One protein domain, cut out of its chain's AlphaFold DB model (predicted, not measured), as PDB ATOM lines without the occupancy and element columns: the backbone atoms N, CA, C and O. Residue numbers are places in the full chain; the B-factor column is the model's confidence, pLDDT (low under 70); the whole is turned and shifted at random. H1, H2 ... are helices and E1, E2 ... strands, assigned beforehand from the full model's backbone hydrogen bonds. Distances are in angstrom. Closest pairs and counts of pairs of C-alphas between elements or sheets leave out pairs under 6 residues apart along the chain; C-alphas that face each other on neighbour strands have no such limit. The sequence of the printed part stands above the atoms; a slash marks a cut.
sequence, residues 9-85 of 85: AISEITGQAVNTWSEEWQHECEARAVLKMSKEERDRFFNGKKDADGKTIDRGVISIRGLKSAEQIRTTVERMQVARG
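This is residues 9 to 85 of the 85 residues of an uncharacterized protein of Microvirga makkahensis (UniProt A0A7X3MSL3). Two long helices, H1 and H4, cross as an X in the middle of an elongated domain. At one end of its length lies the looped stretch of residues 9 to 19 with the short strand E1; toward the other, H2 and the small H3 lead to the two-stranded hairpin of E2 and E3, whose turn makes the far tip. The printed part has 77 residues, with four named helices and three named strands in the order E1, H1, H2, E2, E3, H3, H4; E2 and E3 form an antiparallel sheet, and the class is mostly helix. The whole is loose, with a radius of gyration of the C-alphas of 14.3 A and spans of 48 by 25 by 16 A.

E1 is residues 17 to 19, 7.0 A from first to last C-alpha, beginning at C-alpha 17 (40.090, 13.030, 2.205). H1 is residues 23 to 36 and measures 20.1 A. H2 is residues 39 to 47, 12.1 A. E2 is residues 48 to 50, 7.0 A, with C-alpha 48 at (50.919, 42.816, 14.708), and E3 is residues 56 to 59, 6.7 A. H3 is residues 61 to 65, 5.5 A. H4, the longest helix, is residues 67 to 84, 25.9 A, ending at C-alpha 84 (37.176, 18.748, 17.842).

E1 pairs with no named strand, but its residues 17 to 18 pair with residues 9 to 10, antiparallel. Its closest C-alphas to H1 are those of Val 18 and Trp 25, 6.7 A apart. H1 touches H4, about perpendicular at 75 degrees, the closest C-alphas being those of Ala 31 and Val 77 at 4.8 A; H4 does so with residues 73 to 80 alone. H1 and H2 are close but not clearly touching, with Val 34 and Arg 42 closest, C-alphas 6.3 A apart, at a steep tilt of 43 degrees, opposite ways. H2 touches H3, with the C-alphas of Phe 46 and Val 61 closest at 4.8 A. The hairpin E2 and E3 is antiparallel at 176 degrees; N 49 and O 58 are 2.9 A apart and N 57 and O 49 are 2.8 A apart, within hydrogen-bond range. H3 and H4 touch only at the corner, the closest C-alphas being those of Ile 62 and Ala 70 at 5.6 A. E1 and H4 are apart. In H1, H2, H3 and H4 every O i to N i+4 pair is within hydrogen-bond range.

The two C-alphas farthest apart are those of Ala 17 and Asp 53, at 48.6 A. The printed part has no cut and ends at residue 85, the chain's last. The links between successive named elements are tight, and none is long. The mean pLDDT of the printed part is 95.0, and no printed residue is under 70.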
ATOM      1  N   ALA A   9      45.333  13.990   2.571       94.62
ATOM      2  CA  ALA A   9      45.230  14.071   4.023       94.62
ATOM      3  C   ALA A   9      43.758  14.020   4.451       94.62
ATOM      4  O   ALA A   9      42.878  14.344   3.662       94.62
ATOM      5  N   ILE A  10      43.471  13.621   5.690       96.44
ATOM      6  CA  ILE A  10      42.107  13.687   6.230       96.44
ATOM      7  C   ILE A  10      41.875  15.075   6.836       96.44
ATOM      8  O   ILE A  10      42.624  15.513   7.709       96.44
ATOM      9  N   SER A  11      40.839  15.763   6.360       96.25
ATOM     10  CA  SER A  11      40.363  17.038   6.901       96.25
ATOM     11  C   SER A  11      39.851  16.854   8.330       96.25
ATOM     12  O   SER A  11      39.023  15.983   8.586       96.25
ATOM     13  N   GLU A  12      40.292  17.705   9.259       94.81
ATOM     14  CA  GLU A  12      39.755  17.694  10.634       94.81
ATOM     15  C   GLU A  12      38.349  18.291  10.695       94.81
ATOM     16  O   GLU A  12      37.570  17.942  11.573       94.81
ATOM     17  N   ILE A  13      38.020  19.191   9.767       95.81
ATOM     18  CA  ILE A  13      36.728  19.880   9.751       95.81
ATOM     19  C   ILE A  13      35.624  18.974   9.193       95.81
ATOM     20  O   ILE A  13      34.481  19.061   9.634       95.81
ATOM     21  N   THR A  14      35.937  18.136   8.200       95.44
ATOM     22  CA  THR A  14      34.935  17.334   7.471       95.44
ATOM     23  C   THR A  14      35.092  15.824   7.640       95.44
ATOM     24  O   THR A  14      34.176  15.077   7.300       95.44
ATOM     25  N   GLY A  15      36.249  15.350   8.113       95.50
ATOM     26  CA  GLY A  15      36.584  13.924   8.169       95.50
ATOM     27  C   GLY A  15      36.826  13.277   6.800       95.50
ATOM     28  O   GLY A  15      37.030  12.068   6.731       95.50
ATOM     29  N   GLN A  16      36.794  14.048   5.709       96.50
ATOM     30  CA  GLN A  16      36.985  13.546   4.348       96.50
ATOM     31  C   GLN A  16      38.430  13.707   3.876       96.50
ATOM     32  O   GLN A  16      39.182  14.551   4.369       96.50
ATOM     33  N   ALA A  17      38.811  12.901   2.887       96.94
ATOM     34  CA  ALA A  17      40.090  13.030   2.205       96.94
ATOM     35  C   ALA A  17      40.155  14.338   1.396       96.94
ATOM     36  O   ALA A  17      39.261  14.633   0.604       96.94
ATOM     37  N   VAL A  18      41.232  15.101   1.573       96.56
ATOM     38  CA  VAL A  18      41.529  16.350   0.866       96.56
ATOM     39  C   VAL A  18      42.924  16.306   0.256       96.56
ATOM     40  O   VAL A  18      43.822  15.633   0.763       96.56
ATOM     41  N   ASN A  19      43.119  17.041  -0.837       96.31
ATOM     42  CA  ASN A  19      44.423  17.154  -1.479       96.31
ATOM     43  C   ASN A  19      45.325  18.121  -0.690       96.31
ATOM     44  O   ASN A  19      44.909  19.234  -0.372       96.31
ATOM     45  N   THR A  20      46.574  17.750  -0.419       95.25
ATOM     46  CA  THR A  20      47.526  18.566   0.353       95.25
ATOM     47  C   THR A  20      47.983  19.851  -0.348       95.25
ATOM     48  O   THR A  20      48.655  20.672   0.265       95.25
ATOM     49  N   TRP A  21      47.641  20.031  -1.623       95.19
ATOM     50  CA  TRP A  21      47.891  21.242  -2.414       95.19
ATOM     51  C   TRP A  21      46.646  22.126  -2.566       95.19
ATOM     52  O   TRP A  21      46.700  23.139  -3.258       95.19
ATOM     53  N   SER A  22      45.520  21.730  -1.966       95.62
ATOM     54  CA  SER A  22      44.264  22.483  -2.017       95.62
ATOM     55  C   SER A  22      44.267  23.687  -1.069       95.62
ATOM     56  O   SER A  22      44.952  23.686  -0.040       95.62
ATOM     57  N   GLU A  23      43.457  24.699  -1.386       95.69
ATOM     58  CA  GLU A  23      43.255  25.847  -0.498       95.69
ATOM     59  C   GLU A  23      42.585  25.417   0.812       95.69
ATOM     60  O   GLU A  23      42.910  25.933   1.878       95.69
ATOM     61  N   GLU A  24      41.690  24.429   0.773       94.69
ATOM     62  CA  GLU A  24      41.057  23.858   1.960       94.69
ATOM     63  C   GLU A  24      42.101  23.298   2.932       94.69
ATOM     64  O   GLU A  24      42.067  23.607   4.127       94.69
ATOM     65  N   TRP A  25      43.074  22.532   2.425       96.50
ATOM     66  CA  TRP A  25      44.155  22.006   3.257       96.50
ATOM     67  C   TRP A  25      45.075  23.107   3.788       96.50
ATOM     68  O   TRP A  25      45.489  23.058   4.952       96.50
ATOM     69  N   GLN A  26      45.368  24.124   2.972       96.56
ATOM     70  CA  GLN A  26      46.135  25.292   3.405       96.56
ATOM     71  C   GLN A  26      45.441  26.016   4.568       96.56
ATOM     72  O   GLN A  26      46.082  26.285   5.587       96.56
ATOM     73  N   HIS A  27      44.141  26.297   4.447       95.88
ATOM     74  CA  HIS A  27      43.367  26.975   5.487       95.88
ATOM     75  C   HIS A  27      43.316  26.158   6.780       95.88
ATOM     76  O   HIS A  27      43.482  26.715   7.866       95.88
ATOM     77  N   GLU A  28      43.153  24.834   6.689       96.69
ATOM     78  CA  GLU A  28      43.220  23.971   7.868       96.69
ATOM     79  C   GLU A  28      44.599  23.990   8.528       96.69
ATOM     80  O   GLU A  28      44.695  24.070   9.752       96.69
ATOM     81  N   CYS A  29      45.679  23.943   7.747       97.38
ATOM     82  CA  CYS A  29      47.032  24.034   8.289       97.38
ATOM     83  C   CYS A  29      47.273  25.367   9.008       97.38
ATOM     84  O   CYS A  29      47.847  25.380  10.101       97.38
ATOM     85  N   GLU A  30      46.796  26.475   8.441       97.38
ATOM     86  CA  GLU A  30      46.886  27.791   9.072       97.38
ATOM     87  C   GLU A  30      46.059  27.855  10.366       97.38
ATOM     88  O   GLU A  30      46.568  28.281  11.404       97.38
ATOM     89  N   ALA A  31      44.831  27.331  10.360       97.31
ATOM     90  CA  ALA A  31      43.999  27.245  11.558       97.31
ATOM     91  C   ALA A  31      44.640  26.379  12.659       97.31
ATOM     92  O   ALA A  31      44.659  26.779  13.827       97.31
ATOM     93  N   ARG A  32      45.246  25.236  12.305       97.00
ATOM     94  CA  ARG A  32      46.006  24.390  13.247       97.00
ATOM     95  C   ARG A  32      47.162  25.151  13.884       97.00
ATOM     96  O   ARG A  32      47.392  24.993  15.082       97.00
ATOM     97  N   ALA A  33      47.895  25.944  13.105       97.69
ATOM     98  CA  ALA A  33      48.994  26.751  13.624       97.69
ATOM     99  C   ALA A  33      48.479  27.797  14.624       97.69
ATOM    100  O   ALA A  33      48.993  27.881  15.737       97.69
ATOM    101  N   VAL A  34      47.406  28.516  14.281       97.38
ATOM    102  CA  VAL A  34      46.780  29.522  15.160       97.38
ATOM    103  C   VAL A  34      46.219  28.909  16.450       97.38
ATOM    104  O   VAL A  34      46.267  29.532  17.516       97.38
ATOM    105  N   LEU A  35      45.703  27.681  16.392       96.50
ATOM    106  CA  LEU A  35      45.209  26.967  17.572       96.50
ATOM    107  C   LEU A  35      46.315  26.513  18.528       96.50
ATOM    108  O   LEU A  35      46.033  26.323  19.707       96.50
ATOM    109  N   LYS A  36      47.554  26.363  18.047       97.12
ATOM    110  CA  LYS A  36      48.720  26.040  18.883       97.12
ATOM    111  C   LYS A  36      49.337  27.265  19.567       97.12
ATOM    112  O   LYS A  36      50.131  27.089  20.483       97.12
ATOM    113  N   MET A  37      48.990  28.473  19.124       97.31
ATOM    114  CA  MET A  37      49.484  29.730  19.693       97.31
ATOM    115  C   MET A  37      48.824  30.048  21.037       97.31
ATOM    116  O   MET A  37      47.630  29.783  21.228       97.31
ATOM    117  N   SER A  38      49.570  30.708  21.927       96.88
ATOM    118  CA  SER A  38      48.993  31.386  23.090       96.88
ATOM    119  C   SER A  38      48.057  32.519  22.657       96.88
ATOM    120  O   SER A  38      48.008  32.926  21.490       96.88
ATOM    121  N   LYS A  39      47.304  33.073  23.611       93.81
ATOM    122  CA  LYS A  39      46.437  34.224  23.345       93.81
ATOM    123  C   LYS A  39      47.244  35.426  22.842       93.81
ATOM    124  O   LYS A  39      46.874  36.036  21.843       93.81
ATOM    125  N   GLU A  40      48.368  35.722  23.488       94.19
ATOM    126  CA  GLU A  40      49.248  36.839  23.136       94.19
ATOM    127  C   GLU A  40      49.875  36.654  21.751       94.19
ATOM    128  O   GLU A  40      49.983  37.609  20.980       94.19
ATOM    129  N   GLU A  41      50.286  35.430  21.416       96.19
ATOM    130  CA  GLU A  41      50.828  35.097  20.096       96.19
ATOM    131  C   GLU A  41      49.771  35.246  19.003       96.19
ATOM    132  O   GLU A  41      50.054  35.818  17.950       96.19
ATOM    133  N   ARG A  42      48.535  34.815  19.270       96.00
ATOM    134  CA  ARG A  42      47.411  34.972  18.345       96.00
ATOM    135  C   ARG A  42      47.072  36.443  18.105       96.00
ATOM    136  O   ARG A  42      46.876  36.845  16.957       96.00
ATOM    137  N   ASP A  43      47.044  37.255  19.157       94.69
ATOM    138  CA  ASP A  43      46.784  38.692  19.035       94.69
ATOM    139  C   ASP A  43      47.861  39.384  18.194       94.69
ATOM    140  O   ASP A  43      47.532  40.185  17.312       94.69
ATOM    141  N   ARG A  44      49.136  39.022  18.393       95.25
ATOM    142  CA  ARG A  44      50.249  39.502  17.558       95.25
ATOM    143  C   ARG A  44      50.157  38.995  16.123       95.25
ATOM    144  O   ARG A  44      50.400  39.766  15.202       95.25
ATOM    145  N   PHE A  45      49.776  37.737  15.908       96.38
ATOM    146  CA  PHE A  45      49.612  37.164  14.571       96.38
ATOM    147  C   PHE A  45      48.580  37.945  13.746       96.38
ATOM    148  O   PHE A  45      48.849  38.309  12.601       96.38
ATOM    149  N   PHE A  46      47.422  38.273  14.325       96.81
ATOM    150  CA  PHE A  46      46.378  39.004  13.603       96.81
ATOM    151  C   PHE A  46      46.651  40.506  13.491       96.81
ATOM    152  O   PHE A  46      46.515  41.067  12.400       96.81
ATOM    153  N   ASN A  47      47.034  41.156  14.593       95.25
ATOM    154  CA  ASN A  47      47.081  42.619  14.685       95.25
ATOM    155  C   ASN A  47      48.492  43.201  14.519       95.25
ATOM    156  O   ASN A  47      48.641  44.385  14.220       95.25
ATOM    157  N   GLY A  48      49.529  42.380  14.673       94.38
ATOM    158  CA  GLY A  48      50.919  42.816  14.708       94.38
ATOM    159  C   GLY A  48      51.347  43.305  16.089       94.38
ATOM    160  O   GLY A  48      50.665  43.101  17.095       94.38
ATOM    161  N   LYS A  49      52.502  43.966  16.133       94.19
ATOM    162  CA  LYS A  49      53.074  44.555  17.345       94.19
ATOM    163  C   LYS A  49      53.508  45.988  17.069       94.19
ATOM    164  O   LYS A  49      54.113  46.270  16.036       94.19
ATOM    165  N   LYS A  50      53.234  46.878  18.020       91.06
ATOM    166  CA  LYS A  50      53.720  48.262  18.030       91.06
ATOM    167  C   LYS A  50      54.688  48.476  19.190       91.06
ATOM    168  O   LYS A  50      54.614  47.751  20.185       91.06
ATOM    169  N   ASP A  51      55.608  49.420  19.038       90.94
ATOM    170  CA  ASP A  51      56.422  49.921  20.147       90.94
ATOM    171  C   ASP A  51      55.641  50.930  21.011       90.94
ATOM    172  O   ASP A  51      54.458  51.193  20.777       90.94
ATOM    173  N   ALA A  52      56.304  51.456  22.045       87.88
ATOM    174  CA  ALA A  52      55.729  52.431  22.971       87.88
ATOM    175  C   ALA A  52      55.344  53.756  22.288       87.88
ATOM    176  O   ALA A  52      54.408  54.417  22.730       87.88
ATOM    177  N   ASP A  53      56.013  54.097  21.185       89.50
ATOM    178  CA  ASP A  53      55.770  55.304  20.389       89.50
ATOM    179  C   ASP A  53      54.703  55.080  19.298       89.50
ATOM    180  O   ASP A  53      54.410  55.964  18.491       89.50
ATOM    181  N   GLY A  54      54.091  53.890  19.258       83.19
ATOM    182  CA  GLY A  54      53.020  53.535  18.331       83.19
ATOM    183  C   GLY A  54      53.489  53.147  16.925       83.19
ATOM    184  O   GLY A  54      52.644  52.913  16.047       83.19
ATOM    185  N   LYS A  55      54.800  53.027  16.695       87.81
ATOM    186  CA  LYS A  55      55.379  52.581  15.428       87.81
ATOM    187  C   LYS A  55      55.281  51.061  15.319       87.81
ATOM    188  O   LYS A  55      55.526  50.310  16.262       87.81
ATOM    189  N   THR A  56      54.884  50.590  14.140       89.06
ATOM    190  CA  THR A  56      54.746  49.159  13.859       89.06
ATOM    191  C   THR A  56      56.117  48.487  13.858       89.06
ATOM    192  O   THR A  56      56.957  48.805  13.017       89.06
ATOM    193  N   ILE A  57      56.312  47.544  14.780       91.75
ATOM    194  CA  ILE A  57      57.462  46.633  14.805       91.75
ATOM    195  C   ILE A  57      57.173  45.465  13.858       91.75
ATOM    196  O   ILE A  57      57.936  45.216  12.932       91.75
ATOM    197  N   ASP A  58      56.021  44.814  14.051       92.19
ATOM    198  CA  ASP A  58      55.598  43.641  13.287       92.19
ATOM    199  C   ASP A  58      54.223  43.885  12.675       92.19
ATOM    200  O   ASP A  58      53.301  44.349  13.351       92.19
ATOM    201  N   ARG A  59      54.059  43.544  11.395       94.38
ATOM    202  CA  ARG A  59      52.759  43.614  10.719       94.38
ATOM    203  C   ARG A  59      52.009  42.299  10.908       94.38
ATOM    204  O   ARG A  59      52.513  41.248  10.526       94.38
ATOM    205  N   GLY A  60      50.798  42.369  11.454       95.25
ATOM    206  CA  GLY A  60      49.904  41.216  11.538       95.25
ATOM    207  C   GLY A  60      49.221  40.902  10.209       95.25
ATOM    208  O   GLY A  60      49.264  41.694   9.259       95.25
ATOM    209  N   VAL A  61      48.526  39.766  10.159       96.75
ATOM    210  CA  VAL A  61      47.786  39.300   8.977       96.75
ATOM    211  C   VAL A  61      46.818  40.353   8.446       96.75
ATOM    212  O   VAL A  61      46.748  40.529   7.234       96.75
ATOM    213  N   ILE A  62      46.135  41.110   9.309       96.50
ATOM    214  CA  ILE A  62      45.192  42.151   8.866       96.50
ATOM    215  C   ILE A  62      45.908  43.211   8.017       96.50
ATOM    216  O   ILE A  62      45.394  43.625   6.982       96.50
ATOM    217  N   SER A  63      47.117  43.615   8.415       95.19
ATOM    218  CA  SER A  63      47.901  44.612   7.680       95.19
ATOM    219  C   SER A  63      48.539  44.056   6.404       95.19
ATOM    220  O   SER A  63      48.837  44.841   5.507       95.19
ATOM    221  N   ILE A  64      48.809  42.747   6.336       96.12
ATOM    222  CA  ILE A  64      49.515  42.119   5.205       96.12
ATOM    223  C   ILE A  64      48.536  41.594   4.151       96.12
ATOM    224  O   ILE A  64      48.748  41.807   2.962       96.12
ATOM    225  N   ARG A  65      47.486  40.889   4.583       95.75
ATOM    226  CA  ARG A  65      46.531  40.162   3.727       95.75
ATOM    227  C   ARG A  65      45.124  40.770   3.734       95.75
ATOM    228  O   ARG A  65      44.261  40.324   2.983       95.75
ATOM    229  N   GLY A  66      44.886  41.786   4.564       96.69
ATOM    230  CA  GLY A  66      43.595  42.456   4.687       96.69
ATOM    231  C   GLY A  66      42.632  41.771   5.660       96.69
ATOM    232  O   GLY A  66      42.813  40.621   6.068       96.69
ATOM    233  N   LEU A  67      41.575  42.502   6.021       96.19
ATOM    234  CA  LEU A  67      40.588  42.070   7.013       96.19
ATOM    235  C   LEU A  67      39.865  40.783   6.596       96.19
ATOM    236  O   LEU A  67      39.773  39.858   7.393       96.19
ATOM    237  N   LYS A  68      39.453  40.683   5.326       96.19
ATOM    238  CA  LYS A  68      38.730  39.517   4.797       96.19
ATOM    239  C   LYS A  68      39.512  38.209   4.971       96.19
ATOM    240  O   LYS A  68      38.940  37.191   5.345       96.19
ATOM    241  N   SER A  69      40.825  38.238   4.730       94.06
ATOM    242  CA  SER A  69      41.684  37.063   4.922       94.06
ATOM    243  C   SER A  69      41.823  36.714   6.408       94.06
ATOM    244  O   SER A  69      41.717  35.548   6.782       94.06
ATOM    245  N   ALA A  70      41.980  37.716   7.278       96.81
ATOM    246  CA  ALA A  70      42.028  37.492   8.722       96.81
ATOM    247  C   ALA A  70      40.721  36.883   9.266       96.81
ATOM    248  O   ALA A  70      40.764  35.971  10.091       96.81
ATOM    249  N   GLU A  71      39.568  37.353   8.788       96.94
ATOM    250  CA  GLU A  71      38.254  36.803   9.137       96.94
ATOM    251  C   GLU A  71      38.092  35.363   8.654       96.94
ATOM    252  O   GLU A  71      37.621  34.518   9.408       96.94
ATOM    253  N   GLN A  72      38.554  35.037   7.445       96.81
ATOM    254  CA  GLN A  72      38.524  33.665   6.938       96.81
ATOM    255  C   GLN A  72      39.322  32.695   7.822       96.81
ATOM    256  O   GLN A  72      38.855  31.585   8.102       96.81
ATOM    257  N   ILE A  73      40.495  33.113   8.310       97.00
ATOM    258  CA  ILE A  73      41.293  32.305   9.242       97.00
ATOM    259  C   ILE A  73      40.528  32.114  10.556       97.00
ATOM    260  O   ILE A  73      40.447  30.987  11.041       97.00
ATOM    261  N   ARG A  74      39.925  33.175  11.114       97.00
ATOM    262  CA  ARG A  74      39.117  33.083  12.346       97.00
ATOM    263  C   ARG A  74      37.944  32.116  12.187       97.00
ATOM    264  O   ARG A  74      37.803  31.214  13.003       97.00
ATOM    265  N   THR A  75      37.192  32.229  11.096       97.50
ATOM    266  CA  THR A  75      36.088  31.313  10.777       97.50
ATOM    267  C   THR A  75      36.569  29.865  10.664       97.50
ATOM    268  O   THR A  75      35.916  28.947  11.152       97.50
ATOM    269  N   THR A  76      37.727  29.629  10.042       97.31
ATOM    270  CA  THR A  76      38.288  28.273   9.920       97.31
ATOM    271  C   THR A  76      38.722  27.718  11.278       97.31
ATOM    272  O   THR A  76      38.464  26.553  11.574       97.31
ATOM    273  N   VAL A  77      39.327  28.556  12.126       97.44
ATOM    274  CA  VAL A  77      39.683  28.211  13.510       97.44
ATOM    275  C   VAL A  77      38.445  27.812  14.309       97.44
ATOM    276  O   VAL A  77      38.456  26.752  14.930       97.44
ATOM    277  N   GLU A  78      37.371  28.600  14.251       97.00
ATOM    278  CA  GLU A  78      36.111  28.297  14.942       97.00
ATOM    279  C   GLU A  78      35.512  26.970  14.467       97.00
ATOM    280  O   GLU A  78      35.205  26.102  15.283       97.00
ATOM    281  N   ARG A  79      35.427  26.754  13.147       97.12
ATOM    282  CA  ARG A  79      34.946  25.483  12.575       97.12
ATOM    283  C   ARG A  79      35.770  24.287  13.049       97.12
ATOM    284  O   ARG A  79      35.204  23.244  13.357       97.12
ATOM    285  N   MET A  80      37.091  24.437  13.124       96.38
ATOM    286  CA  MET A  80      37.985  23.381  13.597       96.38
ATOM    287  C   MET A  80      37.834  23.116  15.098       96.38
ATOM    288  O   MET A  80      37.919  21.968  15.519       96.38
ATOM    289  N   GLN A  81      37.589  24.142  15.917       95.50
ATOM    290  CA  GLN A  81      37.291  23.944  17.339       95.50
ATOM    291  C   GLN A  81      35.977  23.190  17.538       95.50
ATOM    292  O   GLN A  81      35.943  22.275  18.354       95.50
ATOM    293  N   VAL A  82      34.939  23.525  16.764       96.00
ATOM    294  CA  VAL A  82      33.656  22.806  16.788       96.00
ATOM    295  C   VAL A  82      33.837  21.347  16.374       96.00
ATOM    296  O   VAL A  82      33.303  20.474  17.037       96.00
ATOM    297  N   ALA A  83      34.621  21.062  15.331       93.81
ATOM    298  CA  ALA A  83      34.853  19.689  14.872       93.81
ATOM    299  C   ALA A  83      35.671  18.821  15.856       93.81
ATOM    300  O   ALA A  83      35.676  17.598  15.734       93.81
ATOM    301  N   ARG A  84      36.386  19.439  16.806       91.50
ATOM    302  CA  ARG A  84      37.176  18.748  17.842       91.50
ATOM    303  C   ARG A  84      36.412  18.503  19.146       91.50
ATOM    304  O   ARG A  84      36.910  17.733  19.968       91.50
ATOM    305  N   GLY A  85      35.315  19.226  19.369       78.44
ATOM    306  CA  GLY A  85      34.455  19.104  20.551       78.44
ATOM    307  C   GLY A  85      33.381  18.050  20.355       78.44
ATOM    308  O   GLY A  85      33.012  17.434  21.377       78.44
TER     309      GLY A  85